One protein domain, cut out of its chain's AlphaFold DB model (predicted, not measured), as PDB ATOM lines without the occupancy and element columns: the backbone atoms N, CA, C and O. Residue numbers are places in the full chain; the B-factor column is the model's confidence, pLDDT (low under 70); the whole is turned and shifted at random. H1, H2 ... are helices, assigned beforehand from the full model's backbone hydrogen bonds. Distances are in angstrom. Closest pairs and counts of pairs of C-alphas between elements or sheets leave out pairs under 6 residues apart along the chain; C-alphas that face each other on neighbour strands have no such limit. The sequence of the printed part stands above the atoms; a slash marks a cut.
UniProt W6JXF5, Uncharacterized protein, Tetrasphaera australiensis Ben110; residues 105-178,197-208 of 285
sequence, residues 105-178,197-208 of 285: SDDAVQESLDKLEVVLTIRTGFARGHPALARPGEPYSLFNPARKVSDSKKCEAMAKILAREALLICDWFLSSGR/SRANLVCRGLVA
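This is residues 105 to 178 and 197 to 208 of the 285 residues of an uncharacterized protein of Tetrasphaera australiensis Ben110 (UniProt W6JXF5). Two long helices, H1 and H2, make a V, meeting where H1 nears its end and H2 has just begun, and the short helix H3 sits between the two arms, crosswise to both. A long link without a named element, residues 125 to 150, loops out at the closed end of the V, and residues 171 to 178 stick out free at the far end of H2. The printed part has 86 residues with three named helices, in the order H1, H2, H3, and no named strand, and its class is all helix. It is only just compact, close to loose, with a radius of gyration of the C-alphas of 13.9 A, and it is elongated, spanning 44 by 26 by 25 A.

H1, residues 106 to 124, touches H2, residues 151 to 175, with its residues 118 to 122 alone, and H2 takes part with 154 to 158 alone. Their closest C-alphas are those of Ile 122 and Lys 154, 6.3 A apart. The two helices run opposite ways at a steep tilt of 49 degrees. H3, residues 197 to 203, touches residues 110 to 115 of H1, and the closest C-alphas are those of Asp 114 and Arg 198, 5.5 A apart. Their lines are about perpendicular, at 89 degrees. H3 also touches residues 159 to 169 of H2, with the C-alphas of Ala 166 and Ala 199 closest at 4.6 A. Here too the lines are about perpendicular, at 79 degrees. The helix packing is mostly crossed, with 0 of the 3 touching pairs at a shallow tilt. In H1 and H2 every O i to N i+4 pair is within hydrogen-bond range, while in H3 0 of 3 such pairs are, beside 4 of 4 O i to N i+3 pairs.

H1 begins at C-alpha 106, (-46.614, 21.869, 73.838), and is 26.3 A long from first to last C-alpha. H2 begins at C-alpha 151, (-39.429, 50.694, 76.583), and is 35.9 A long over 25 residues. H3, seven residues, ends at C-alpha 203, (-31.144, 31.354, 69.567).

The two C-alphas farthest apart in the domain are those of Lys 148 and Gly 177, at 44.2 A. Without the residues that stand free, 171 to 178, of which 171 to 175 belong to H2, the body spans 35 by 26 by 20 A. The link from H1 to H2 is long, with 26 residues. Residues 179 to 196 are cut out, and C-alphas 178 and 197 are 17.5 A apart across the cut, which lies in the link from H2 to H3. The mean pLDDT of the printed part is 76.2, and the model's confidence is under 70 at residues 169 to 178 and 197 to 208.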
ATOM      1  N   SER A 105     -48.492  23.179  69.479       83.25
ATOM      2  CA  SER A 105     -47.742  22.123  70.167       83.25
ATOM      3  C   SER A 105     -47.350  22.557  71.583       83.25
ATOM      4  O   SER A 105     -47.206  23.752  71.849       83.25
ATOM      5  N   ASP A 106     -47.088  21.594  72.471       77.31
ATOM      6  CA  ASP A 106     -46.614  21.869  73.838       77.31
ATOM      7  C   ASP A 106     -45.354  22.755  73.847       77.31
ATOM      8  O   ASP A 106     -45.267  23.706  74.621       77.31
ATOM      9  N   ASP A 107     -44.415  22.511  72.923       78.12
ATOM     10  CA  ASP A 107     -43.206  23.327  72.759       78.12
ATOM     11  C   ASP A 107     -43.536  24.779  72.370       78.12
ATOM     12  O   ASP A 107     -42.922  25.714  72.884       78.12
ATOM     13  N   ALA A 108     -44.517  24.990  71.487       82.69
ATOM     14  CA  ALA A 108     -44.936  26.323  71.054       82.69
ATOM     15  C   ALA A 108     -45.721  27.073  72.143       82.69
ATOM     16  O   ALA A 108     -45.575  28.293  72.284       82.69
ATOM     17  N   VAL A 109     -46.518  26.361  72.946       80.94
ATOM     18  CA  VAL A 109     -47.157  26.929  74.143       80.94
ATOM     19  C   VAL A 109     -46.094  27.325  75.161       80.94
ATOM     20  O   VAL A 109     -46.127  28.442  75.679       80.94
ATOM     21  N   GLN A 110     -45.114  26.457  75.400       79.44
ATOM     22  CA  GLN A 110     -44.019  26.739  76.317       79.44
ATOM     23  C   GLN A 110     -43.211  27.962  75.858       79.44
ATOM     24  O   GLN A 110     -43.018  28.889  76.644       79.44
ATOM     25  N   GLU A 111     -42.839  28.027  74.577       83.12
ATOM     26  CA  GLU A 111     -42.149  29.180  73.987       83.12
ATOM     27  C   GLU A 111     -42.964  30.478  74.136       83.12
ATOM     28  O   GLU A 111     -42.420  31.531  74.480       83.12
ATOM     29  N   SER A 112     -44.282  30.415  73.931       83.81
ATOM     30  CA  SER A 112     -45.181  31.561  74.123       83.81
ATOM     31  C   SER A 112     -45.212  32.038  75.578       83.81
ATOM     32  O   SER A 112     -45.142  33.241  75.837       83.81
ATOM     33  N   LEU A 113     -45.259  31.111  76.539       84.81
ATOM     34  CA  LEU A 113     -45.228  31.438  77.969       84.81
ATOM     35  C   LEU A 113     -43.872  32.009  78.406       84.81
ATOM     36  O   LEU A 113     -43.825  32.848  79.305       84.81
ATOM     37  N   ASP A 114     -42.771  31.595  77.777       84.69
ATOM     38  CA  ASP A 114     -41.453  32.201  77.992       84.69
ATOM     39  C   ASP A 114     -41.387  33.640  77.489       84.69
ATOM     40  O   ASP A 114     -40.916  34.523  78.212       84.69
ATOM     41  N   LYS A 115     -41.909  33.900  76.286       88.25
ATOM     42  CA  LYS A 115     -42.020  35.264  75.742       88.25
ATOM     43  C   LYS A 115     -42.869  36.148  76.646       88.25
ATOM     44  O   LYS A 115     -42.484  37.280  76.937       88.25
ATOM     45  N   LEU A 116     -43.991  35.623  77.134       88.12
ATOM     46  CA  LEU A 116     -44.858  36.349  78.052       88.12
ATOM     47  C   LEU A 116     -44.130  36.696  79.358       88.12
ATOM     48  O   LEU A 116     -44.206  37.836  79.806       88.12
ATOM     49  N   GLU A 117     -43.366  35.762  79.934       89.00
ATOM     50  CA  GLU A 117     -42.565  36.011  81.140       89.00
ATOM     51  C   GLU A 117     -41.572  37.172  80.941       89.00
ATOM     52  O   GLU A 117     -41.419  38.034  81.813       89.00
ATOM     53  N   VAL A 118     -40.927  37.235  79.773       91.12
ATOM     54  CA  VAL A 118     -40.017  38.329  79.404       91.12
ATOM     55  C   VAL A 118     -40.758  39.665  79.351       91.12
ATOM     56  O   VAL A 118     -40.325  40.632  79.988       91.12
ATOM     57  N   VAL A 119     -41.894  39.717  78.652       90.69
ATOM     58  CA  VAL A 119     -42.715  40.935  78.530       90.69
ATOM     59  C   VAL A 119     -43.197  41.412  79.900       90.69
ATOM     60  O   VAL A 119     -43.075  42.596  80.224       90.69
ATOM     61  N   LEU A 120     -43.693  40.505  80.742       90.00
ATOM     62  CA  LEU A 120     -44.155  40.833  82.092       90.00
ATOM     63  C   LEU A 120     -43.019  41.350  82.970       90.00
ATOM     64  O   LEU A 120     -43.200  42.353  83.665       90.00
ATOM     65  N   THR A 121     -41.839  40.733  82.884       91.75
ATOM     66  CA  THR A 121     -40.654  41.193  83.616       91.75
ATOM     67  C   THR A 121     -40.289  42.618  83.204       91.75
ATOM     68  O   THR A 121     -40.074  43.457  84.074       91.75
ATOM     69  N   ILE A 122     -40.276  42.919  81.900       91.12
ATOM     70  CA  ILE A 122     -39.997  44.267  81.379       91.12
ATOM     71  C   ILE A 122     -41.029  45.286  81.880       91.12
ATOM     72  O   ILE A 122     -40.663  46.403  82.253       91.12
ATOM     73  N   ARG A 123     -42.318  44.925  81.866       89.06
ATOM     74  CA  ARG A 123     -43.407  45.857  82.191       89.06
ATOM     75  C   ARG A 123     -43.587  46.093  83.682       89.06
ATOM     76  O   ARG A 123     -44.004  47.183  84.054       89.06
ATOM     77  N   THR A 124     -43.323  45.088  84.512       88.50
ATOM     78  CA  THR A 124     -43.729  45.088  85.929       88.50
ATOM     79  C   THR A 124     -42.572  44.865  86.898       88.50
ATOM     80  O   THR A 124     -42.700  45.152  88.085       88.50
ATOM     81  N   GLY A 125     -41.443  44.343  86.417       89.75
ATOM     82  CA  GLY A 125     -40.361  43.836  87.257       89.75
ATOM     83  C   GLY A 125     -40.600  42.431  87.818       89.75
ATOM     84  O   GLY A 125     -39.701  41.906  88.468       89.75
ATOM     85  N   PHE A 126     -41.747  41.798  87.559       89.50
ATOM     86  CA  PHE A 126     -42.075  40.448  88.028       89.50
ATOM     87  C   PHE A 126     -42.216  39.487  86.846       89.50
ATOM     88  O   PHE A 126     -42.951  39.780  85.902       89.50
ATOM     89  N   ALA A 127     -41.590  38.308  86.911       87.81
ATOM     90  CA  ALA A 127     -41.721  37.287  85.867       87.81
ATOM     91  C   ALA A 127     -43.181  36.865  85.651       87.81
ATOM     92  O   ALA A 127     -43.630  36.669  84.525       87.81
ATOM     93  N   ARG A 128     -43.947  36.779  86.741       85.38
ATOM     94  CA  ARG A 128     -45.378  36.446  86.710       85.38
ATOM     95  C   ARG A 128     -46.291  37.673  86.632       85.38
ATOM     96  O   ARG A 128     -47.499  37.545  86.787       85.38
ATOM     97  N   GLY A 129     -45.730  38.864  86.428       86.69
ATOM     98  CA  GLY A 129     -46.485  40.106  86.256       86.69
ATOM     99  C   GLY A 129     -47.076  40.716  87.528       86.69
ATOM    100  O   GLY A 129     -47.506  41.864  87.485       86.69
ATOM    101  N   HIS A 130     -47.104  39.997  88.656       87.25
ATOM    102  CA  HIS A 130     -47.787  40.452  89.868       87.25
ATOM    103  C   HIS A 130     -46.961  40.211  91.152       87.25
ATOM    104  O   HIS A 130     -46.427  39.111  91.323       87.25
ATOM    105  N   PRO A 131     -46.909  41.169  92.108       87.25
ATOM    106  CA  PRO A 131     -46.138  41.038  93.353       87.25
ATOM    107  C   PRO A 131     -46.521  39.840  94.229       87.25
ATOM    108  O   PRO A 131     -45.665  39.253  94.880       87.25
ATOM    109  N   ALA A 132     -47.799  39.449  94.240       84.62
ATOM    110  CA  ALA A 132     -48.262  38.278  95.001       84.62
ATOM    111  C   ALA A 132     -47.661  36.951  94.502       84.62
ATOM    112  O   ALA A 132     -47.708  35.951  95.209       84.62
ATOM    113  N   LEU A 133     -47.099  36.947  93.290       84.06
ATOM    114  CA  LEU A 133     -46.473  35.791  92.654       84.06
ATOM    115  C   LEU A 133     -44.955  35.967  92.510       84.06
ATOM    116  O   LEU A 133     -44.330  35.268  91.708       84.06
ATOM    117  N   ALA A 134     -44.380  36.923  93.244       86.44
ATOM    118  CA  ALA A 134     -42.971  37.260  93.159       86.44
ATOM    119  C   ALA A 134     -42.091  36.054  93.505       86.44
ATOM    120  O   ALA A 134     -42.256  35.403  94.542       86.44
ATOM    121  N   ARG A 135     -41.119  35.778  92.638       85.56
ATOM    122  CA  ARG A 135     -40.041  34.830  92.932       85.56
ATOM    123  C   ARG A 135     -39.034  35.469  93.901       85.56
ATOM    124  O   ARG A 135     -38.947  36.697  93.976       85.56
ATOM    125  N   PRO A 136     -38.222  34.673  94.622       83.44
ATOM    126  CA  PRO A 136     -37.114  35.216  95.399       83.44
ATOM    127  C   PRO A 136     -36.213  36.108  94.533       83.44
ATOM    128  O   PRO A 136     -35.753  35.688  93.474       83.44
ATOM    129  N   GLY A 137     -35.972  37.341  94.985       83.31
ATOM    130  CA  GLY A 137     -35.184  38.335  94.248       83.31
ATOM    131  C   GLY A 137     -35.990  39.257  93.326       83.31
ATOM    132  O   GLY A 137     -35.411  40.187  92.768       83.31
ATOM    133  N   GLU A 138     -37.303  39.055  93.194       85.81
ATOM    134  CA  GLU A 138     -38.196  39.981  92.492       85.81
ATOM    135  C   GLU A 138     -38.766  41.051  93.446       85.81
ATOM    136  O   GLU A 138     -38.974  40.775  94.630       85.81
ATOM    137  N   PRO A 139     -39.047  42.277  92.962       87.81
ATOM    138  CA  PRO A 139     -38.974  42.708  91.567       87.81
ATOM    139  C   PRO A 139     -37.551  42.964  91.064       87.81
ATOM    140  O   PRO A 139     -36.680  43.458  91.783       87.81
ATOM    141  N   TYR A 140     -37.352  42.746  89.767       86.19
ATOM    142  CA  TYR A 140     -36.176  43.221  89.049       86.19
ATOM    143  C   TYR A 140     -36.177  44.750  89.014       86.19
ATOM    144  O   TYR A 140     -36.873  45.381  88.218       86.19
ATOM    145  N   SER A 141     -35.360  45.360  89.873       85.00
ATOM    146  CA  SER A 141     -35.291  46.819  90.040       85.00
ATOM    147  C   SER A 141     -34.972  47.586  88.750       85.00
ATOM    148  O   SER A 141     -35.389  48.736  88.606       85.00
ATOM    149  N   LEU A 142     -34.274  46.955  87.795       86.25
ATOM    150  CA  LEU A 142     -34.011  47.498  86.456       86.25
ATOM    151  C   LEU A 142     -35.298  47.817  85.684       86.25
ATOM    152  O   LEU A 142     -35.333  48.799  84.949       86.25
ATOM    153  N   PHE A 143     -36.349  47.025  85.897       89.12
ATOM    154  CA  PHE A 143     -37.636  47.131  85.212       89.12
ATOM    155  C   PHE A 143     -38.735  47.717  86.100       89.12
ATOM    156  O   PHE A 143     -39.915  47.609  85.782       89.12
ATOM    157  N   ASN A 144     -38.365  48.354  87.214       84.25
ATOM    158  CA  ASN A 144     -39.334  49.005  88.085       84.25
ATOM    159  C   ASN A 144     -40.114  50.083  87.296       84.25
ATOM    160  O   ASN A 144     -39.489  51.051  86.839       84.25
ATOM    161  N   PRO A 145     -41.454  49.982  87.187       79.56
ATOM    162  CA  PRO A 145     -42.277  50.954  86.464       79.56
ATOM    163  C   PRO A 145     -42.082  52.396  86.949       79.56
ATOM    164  O   PRO A 145     -42.132  53.337  86.156       79.56
ATOM    165  N   ALA A 146     -41.770  52.581  88.236       82.31
ATOM    166  CA  ALA A 146     -41.543  53.895  88.836       82.31
ATOM    167  C   ALA A 146     -40.324  54.635  88.254       82.31
ATOM    168  O   ALA A 146     -40.243  55.857  88.361       82.31
ATOM    169  N   ARG A 147     -39.375  53.924  87.625       78.00
ATOM    170  CA  ARG A 147     -38.148  54.520  87.072       78.00
ATOM    171  C   ARG A 147     -38.341  55.244  85.736       78.00
ATOM    172  O   ARG A 147     -37.380  55.844  85.266       78.00
ATOM    173  N   LYS A 148     -39.540  55.204  85.130       79.88
ATOM    174  CA  LYS A 148     -39.891  55.893  83.865       79.88
ATOM    175  C   LYS A 148     -38.829  55.758  82.753       79.88
ATOM    176  O   LYS A 148     -38.577  56.690  81.997       79.88
ATOM    177  N   VAL A 149     -38.190  54.592  82.665       85.12
ATOM    178  CA  VAL A 149     -37.263  54.251  81.575       85.12
ATOM    179  C   VAL A 149     -38.082  53.974  80.312       85.12
ATOM    180  O   VAL A 149     -39.148  53.363  80.414       85.12
ATOM    181  N   SER A 150     -37.600  54.400  79.141       87.94
ATOM    182  CA  SER A 150     -38.259  54.095  77.865       87.94
ATOM    183  C   SER A 150     -38.271  52.594  77.582       87.94
ATOM    184  O   SER A 150     -37.362  51.865  77.993       87.94
ATOM    185  N   ASP A 151     -39.282  52.123  76.856       85.56
ATOM    186  CA  ASP A 151     -39.429  50.694  76.583       85.56
ATOM    187  C   ASP A 151     -38.278  50.146  75.732       85.56
ATOM    188  O   ASP A 151     -37.755  49.083  76.058       85.56
ATOM    189  N   SER A 152     -37.748  50.915  74.772       88.62
ATOM    190  CA  SER A 152     -36.562  50.518  73.992       88.62
ATOM    191  C   SER A 152     -35.341  50.238  74.877       88.62
ATOM    192  O   SER A 152     -34.665  49.225  74.703       88.62
ATOM    193  N   LYS A 153     -35.089  51.075  75.895       89.00
ATOM    194  CA  LYS A 153     -33.978  50.869  76.844       89.00
ATOM    195  C   LYS A 153     -34.195  49.643  77.728       89.00
ATOM    196  O   LYS A 153     -33.236  48.951  78.066       89.00
ATOM    197  N   LYS A 154     -35.445  49.356  78.107       88.88
ATOM    198  CA  LYS A 154     -35.768  48.126  78.842       88.88
ATOM    199  C   LYS A 154     -35.567  46.892  77.961       88.88
ATOM    200  O   LYS A 154     -34.986  45.917  78.431       88.88
ATOM    201  N   CYS A 155     -35.982  46.938  76.695       89.75
ATOM    202  CA  CYS A 155     -35.765  45.856  75.736       89.75
ATOM    203  C   CYS A 155     -34.271  45.583  75.521       89.75
ATOM    204  O   CYS A 155     -33.850  44.432  75.611       89.75
ATOM    205  N   GLU A 156     -33.450  46.622  75.343       90.06
ATOM    206  CA  GLU A 156     -31.993  46.476  75.213       90.06
ATOM    207  C   GLU A 156     -31.367  45.839  76.468       90.06
ATOM    208  O   GLU A 156     -30.532  44.933  76.379       90.06
ATOM    209  N   ALA A 157     -31.793  46.273  77.659       89.81
ATOM    210  CA  ALA A 157     -31.336  45.690  78.917       89.81
ATOM    211  C   ALA A 157     -31.740  44.211  79.044       89.81
ATOM    212  O   ALA A 157     -30.923  43.381  79.445       89.81
ATOM    213  N   MET A 158     -32.975  43.870  78.670       91.81
ATOM    214  CA  MET A 158     -33.460  42.493  78.694       91.81
ATOM    215  C   MET A 158     -32.722  41.609  77.684       91.81
ATOM    216  O   MET A 158     -32.331  40.498  78.033       91.81
ATOM    217  N   ALA A 159     -32.447  42.104  76.477       88.12
ATOM    218  CA  ALA A 159     -31.672  41.373  75.476       88.12
ATOM    219  C   ALA A 159     -30.276  40.997  76.004       88.12
ATOM    220  O   ALA A 159     -29.840  39.856  75.853       88.12
ATOM    221  N   LYS A 160     -29.601  41.917  76.708       87.81
ATOM    222  CA  LYS A 160     -28.304  41.645  77.359       87.81
ATOM    223  C   LYS A 160     -28.410  40.583  78.456       87.81
ATOM    224  O   LYS A 160     -27.511  39.750  78.580       87.81
ATOM    225  N   ILE A 161     -29.490  40.598  79.242       87.94
ATOM    226  CA  ILE A 161     -29.755  39.576  80.267       87.94
ATOM    227  C   ILE A 161     -29.939  38.211  79.603       87.94
ATOM    228  O   ILE A 161     -29.209  37.280  79.934       87.94
ATOM    229  N   LEU A 162     -30.837  38.111  78.621       85.12
ATOM    230  CA  LEU A 162     -31.125  36.858  77.919       85.12
ATOM    231  C   LEU A 162     -29.881  36.305  77.206       85.12
ATOM    232  O   LEU A 162     -29.613  35.107  77.281       85.12
ATOM    233  N   ALA A 163     -29.074  37.162  76.572       81.50
ATOM    234  CA  ALA A 163     -27.816  36.754  75.945       81.50
ATOM    235  C   ALA A 163     -26.837  36.156  76.967       81.50
ATOM    236  O   ALA A 163     -26.189  35.141  76.704       81.50
ATOM    237  N   ARG A 164     -26.756  36.747  78.165       81.50
ATOM    238  CA  ARG A 164     -25.921  36.221  79.247       81.50
ATOM    239  C   ARG A 164     -26.456  34.900  79.800       81.50
ATOM    240  O   ARG A 164     -25.661  34.003  80.064       81.50
ATOM    241  N   GLU A 165     -27.771  34.762  79.949       79.81
ATOM    242  CA  GLU A 165     -28.406  33.502  80.358       79.81
ATOM    243  C   GLU A 165     -28.115  32.379  79.354       79.81
ATOM    244  O   GLU A 165     -27.731  31.281  79.759       79.81
ATOM    245  N   ALA A 166     -28.205  32.660  78.051       75.50
ATOM    246  CA  ALA A 166     -27.889  31.692  77.003       75.50
ATOM    247  C   ALA A 166     -26.433  31.209  77.065       75.50
ATOM    248  O   ALA A 166     -26.178  30.007  76.976       75.50
ATOM    249  N   LEU A 167     -25.483  32.118  77.299       74.38
ATOM    250  CA  LEU A 167     -24.073  31.755  77.468       74.38
ATOM    251  C   LEU A 167     -23.844  30.851  78.686       74.38
ATOM    252  O   LEU A 167     -23.093  29.884  78.582       74.38
ATOM    253  N   LEU A 168     -24.511  31.122  79.813       73.56
ATOM    254  CA  LEU A 168     -24.394  30.300  81.024       73.56
ATOM    255  C   LEU A 168     -24.937  28.882  80.819       73.56
ATOM    256  O   LEU A 168     -24.363  27.922  81.330       73.56
ATOM    257  N   ILE A 169     -26.019  28.730  80.051       68.19
ATOM    258  CA  ILE A 169     -26.563  27.407  79.727       68.19
ATOM    259  C   ILE A 169     -25.631  26.646  78.786       68.19
ATOM    260  O   ILE A 169     -25.397  25.456  79.001       68.19
ATOM    261  N   CYS A 170     -25.068  27.317  77.780       60.44
ATOM    262  CA  CYS A 170     -24.074  26.716  76.894       60.44
ATOM    263  C   CYS A 170     -22.833  26.254  77.670       60.44
ATOM    264  O   CYS A 170     -22.395  25.119  77.486       60.44
ATOM    265  N   ASP A 171     -22.309  27.086  78.571       67.50
ATOM    266  CA  ASP A 171     -21.152  26.747  79.406       67.50
ATOM    267  C   ASP A 171     -21.452  25.564  80.336       67.50
ATOM    268  O   ASP A 171     -20.693  24.596  80.393       67.50
ATOM    269  N   TRP A 172     -22.626  25.558  80.975       61.84
ATOM    270  CA  TRP A 172     -23.068  24.424  81.784       61.84
ATOM    271  C   TRP A 172     -23.205  23.137  80.962       61.84
ATOM    272  O   TRP A 172     -22.787  22.069  81.415       61.84
ATOM    273  N   PHE A 173     -23.763  23.214  79.752       55.56
ATOM    274  CA  PHE A 173     -23.943  22.054  78.877       55.56
ATOM    275  C   PHE A 173     -22.601  21.473  78.413       55.56
ATOM    276  O   PHE A 173     -22.422  20.251  78.415       55.56
ATOM    277  N   LEU A 174     -21.643  22.344  78.079       59.72
ATOM    278  CA  LEU A 174     -20.278  21.967  77.707       59.72
ATOM    279  C   LEU A 174     -19.504  21.387  78.900       59.72
ATOM    280  O   LEU A 174     -18.851  20.353  78.759       59.72
ATOM    281  N   SER A 175     -19.635  21.990  80.083       61.72
ATOM    282  CA  SER A 175     -18.986  21.545  81.323       61.72
ATOM    283  C   SER A 175     -19.551  20.217  81.851       61.72
ATOM    284  O   SER A 175     -18.814  19.367  82.349       61.72
ATOM    285  N   SER A 176     -20.856  19.982  81.682       56.09
ATOM    286  CA  SER A 176     -21.545  18.789  82.199       56.09
ATOM    287  C   SER A 176     -21.364  17.530  81.338       56.09
ATOM    288  O   SER A 176     -21.906  16.476  81.681       56.09
ATOM    289  N   GLY A 177     -20.659  17.614  80.201       46.22
ATOM    290  CA  GLY A 177     -20.336  16.466  79.341       46.22
ATOM    291  C   GLY A 177     -21.545  15.724  78.749       46.22
ATOM    292  O   GLY A 177     -21.406  14.611  78.240       46.22
ATOM    293  N   ARG A 178     -22.750  16.310  78.802       46.12
ATOM    294  CA  ARG A 178     -24.020  15.650  78.452       46.12
ATOM    295  C   ARG A 178     -24.443  15.943  77.007       46.12
ATOM    296  O   ARG A 178     -25.611  16.168  76.720       46.12
ATOM    297  N   SER A 197     -35.858  27.254  78.813       48.78
ATOM    298  CA  SER A 197     -36.626  27.705  77.664       48.78
ATOM    299  C   SER A 197     -36.553  29.224  77.424       48.78
ATOM    300  O   SER A 197     -36.634  29.648  76.273       48.78
ATOM    301  N   ARG A 198     -36.245  30.043  78.447       54.50
ATOM    302  CA  ARG A 198     -35.980  31.491  78.278       54.50
ATOM    303  C   ARG A 198     -34.697  31.782  77.498       54.50
ATOM    304  O   ARG A 198     -34.638  32.753  76.752       54.50
ATOM    305  N   ALA A 199     -33.688  30.925  77.616       48.12
ATOM    306  CA  ALA A 199     -32.420  31.091  76.907       48.12
ATOM    307  C   ALA A 199     -32.512  30.746  75.412       48.12
ATOM    308  O   ALA A 199     -31.822  31.355  74.595       48.12
ATOM    309  N   ASN A 200     -33.398  29.815  75.031       46.91
ATOM    310  CA  ASN A 200     -33.648  29.476  73.623       46.91
ATOM    311  C   ASN A 200     -34.252  30.641  72.823       46.91
ATOM    312  O   ASN A 200     -34.214  30.623  71.593       46.91
ATOM    313  N   LEU A 201     -34.759  31.669  73.509       52.62
ATOM    314  CA  LEU A 201     -35.332  32.862  72.899       52.62
ATOM    315  C   LEU A 201     -34.289  33.705  72.145       52.62
ATOM    316  O   LEU A 201     -34.607  34.320  71.129       52.62
ATOM    317  N   VAL A 202     -33.025  33.667  72.579       47.31
ATOM    318  CA  VAL A 202     -31.906  34.328  71.882       47.31
ATOM    319  C   VAL A 202     -31.519  33.558  70.618       47.31
ATOM    320  O   VAL A 202     -31.229  34.156  69.588       47.31
ATOM    321  N   CYS A 203     -31.581  32.225  70.661       35.16
ATOM    322  CA  CYS A 203     -31.144  31.354  69.567       35.16
ATOM    323  C   CYS A 203     -32.143  31.256  68.398       35.16
ATOM    324  O   CYS A 203     -31.787  30.718  67.352       35.16
ATOM    325  N   ARG A 204     -33.378  31.763  68.546       39.91
ATOM    326  CA  ARG A 204     -34.430  31.743  67.506       39.91
ATOM    327  C   ARG A 204     -34.912  33.126  67.038       39.91
ATOM    328  O   ARG A 204     -35.936  33.210  66.372       39.91
ATOM    329  N   GLY A 205     -34.155  34.193  67.312       32.84
ATOM    330  CA  GLY A 205     -34.337  35.474  66.613       32.84
ATOM    331  C   GLY A 205     -35.023  36.591  67.397       32.84
ATOM    332  O   GLY A 205     -35.625  37.470  66.790       32.84
ATOM    333  N   LEU A 206     -34.912  36.621  68.727       37.88
ATOM    334  CA  LEU A 206     -35.361  37.772  69.518       37.88
ATOM    335  C   LEU A 206     -34.216  38.756  69.805       37.88
ATOM    336  O   LEU A 206     -33.991  39.118  70.951       37.88
ATOM    337  N   VAL A 207     -33.489  39.190  68.766       34.75
ATOM    338  CA  VAL A 207     -32.704  40.441  68.784       34.75
ATOM    339  C   VAL A 207     -32.634  41.027  67.368       34.75
ATOM    340  O   VAL A 207     -31.726  40.731  66.601       34.75
ATOM    341  N   ALA A 208     -33.588  41.897  67.056       29.23
ATOM    342  CA  ALA A 208     -33.413  43.005  66.123       29.23
ATOM    343  C   ALA A 208     -34.295  44.156  66.628       29.23
ATOM    344  O   ALA A 208     -35.396  44.384  66.147       29.23
TER     345      ALA A 208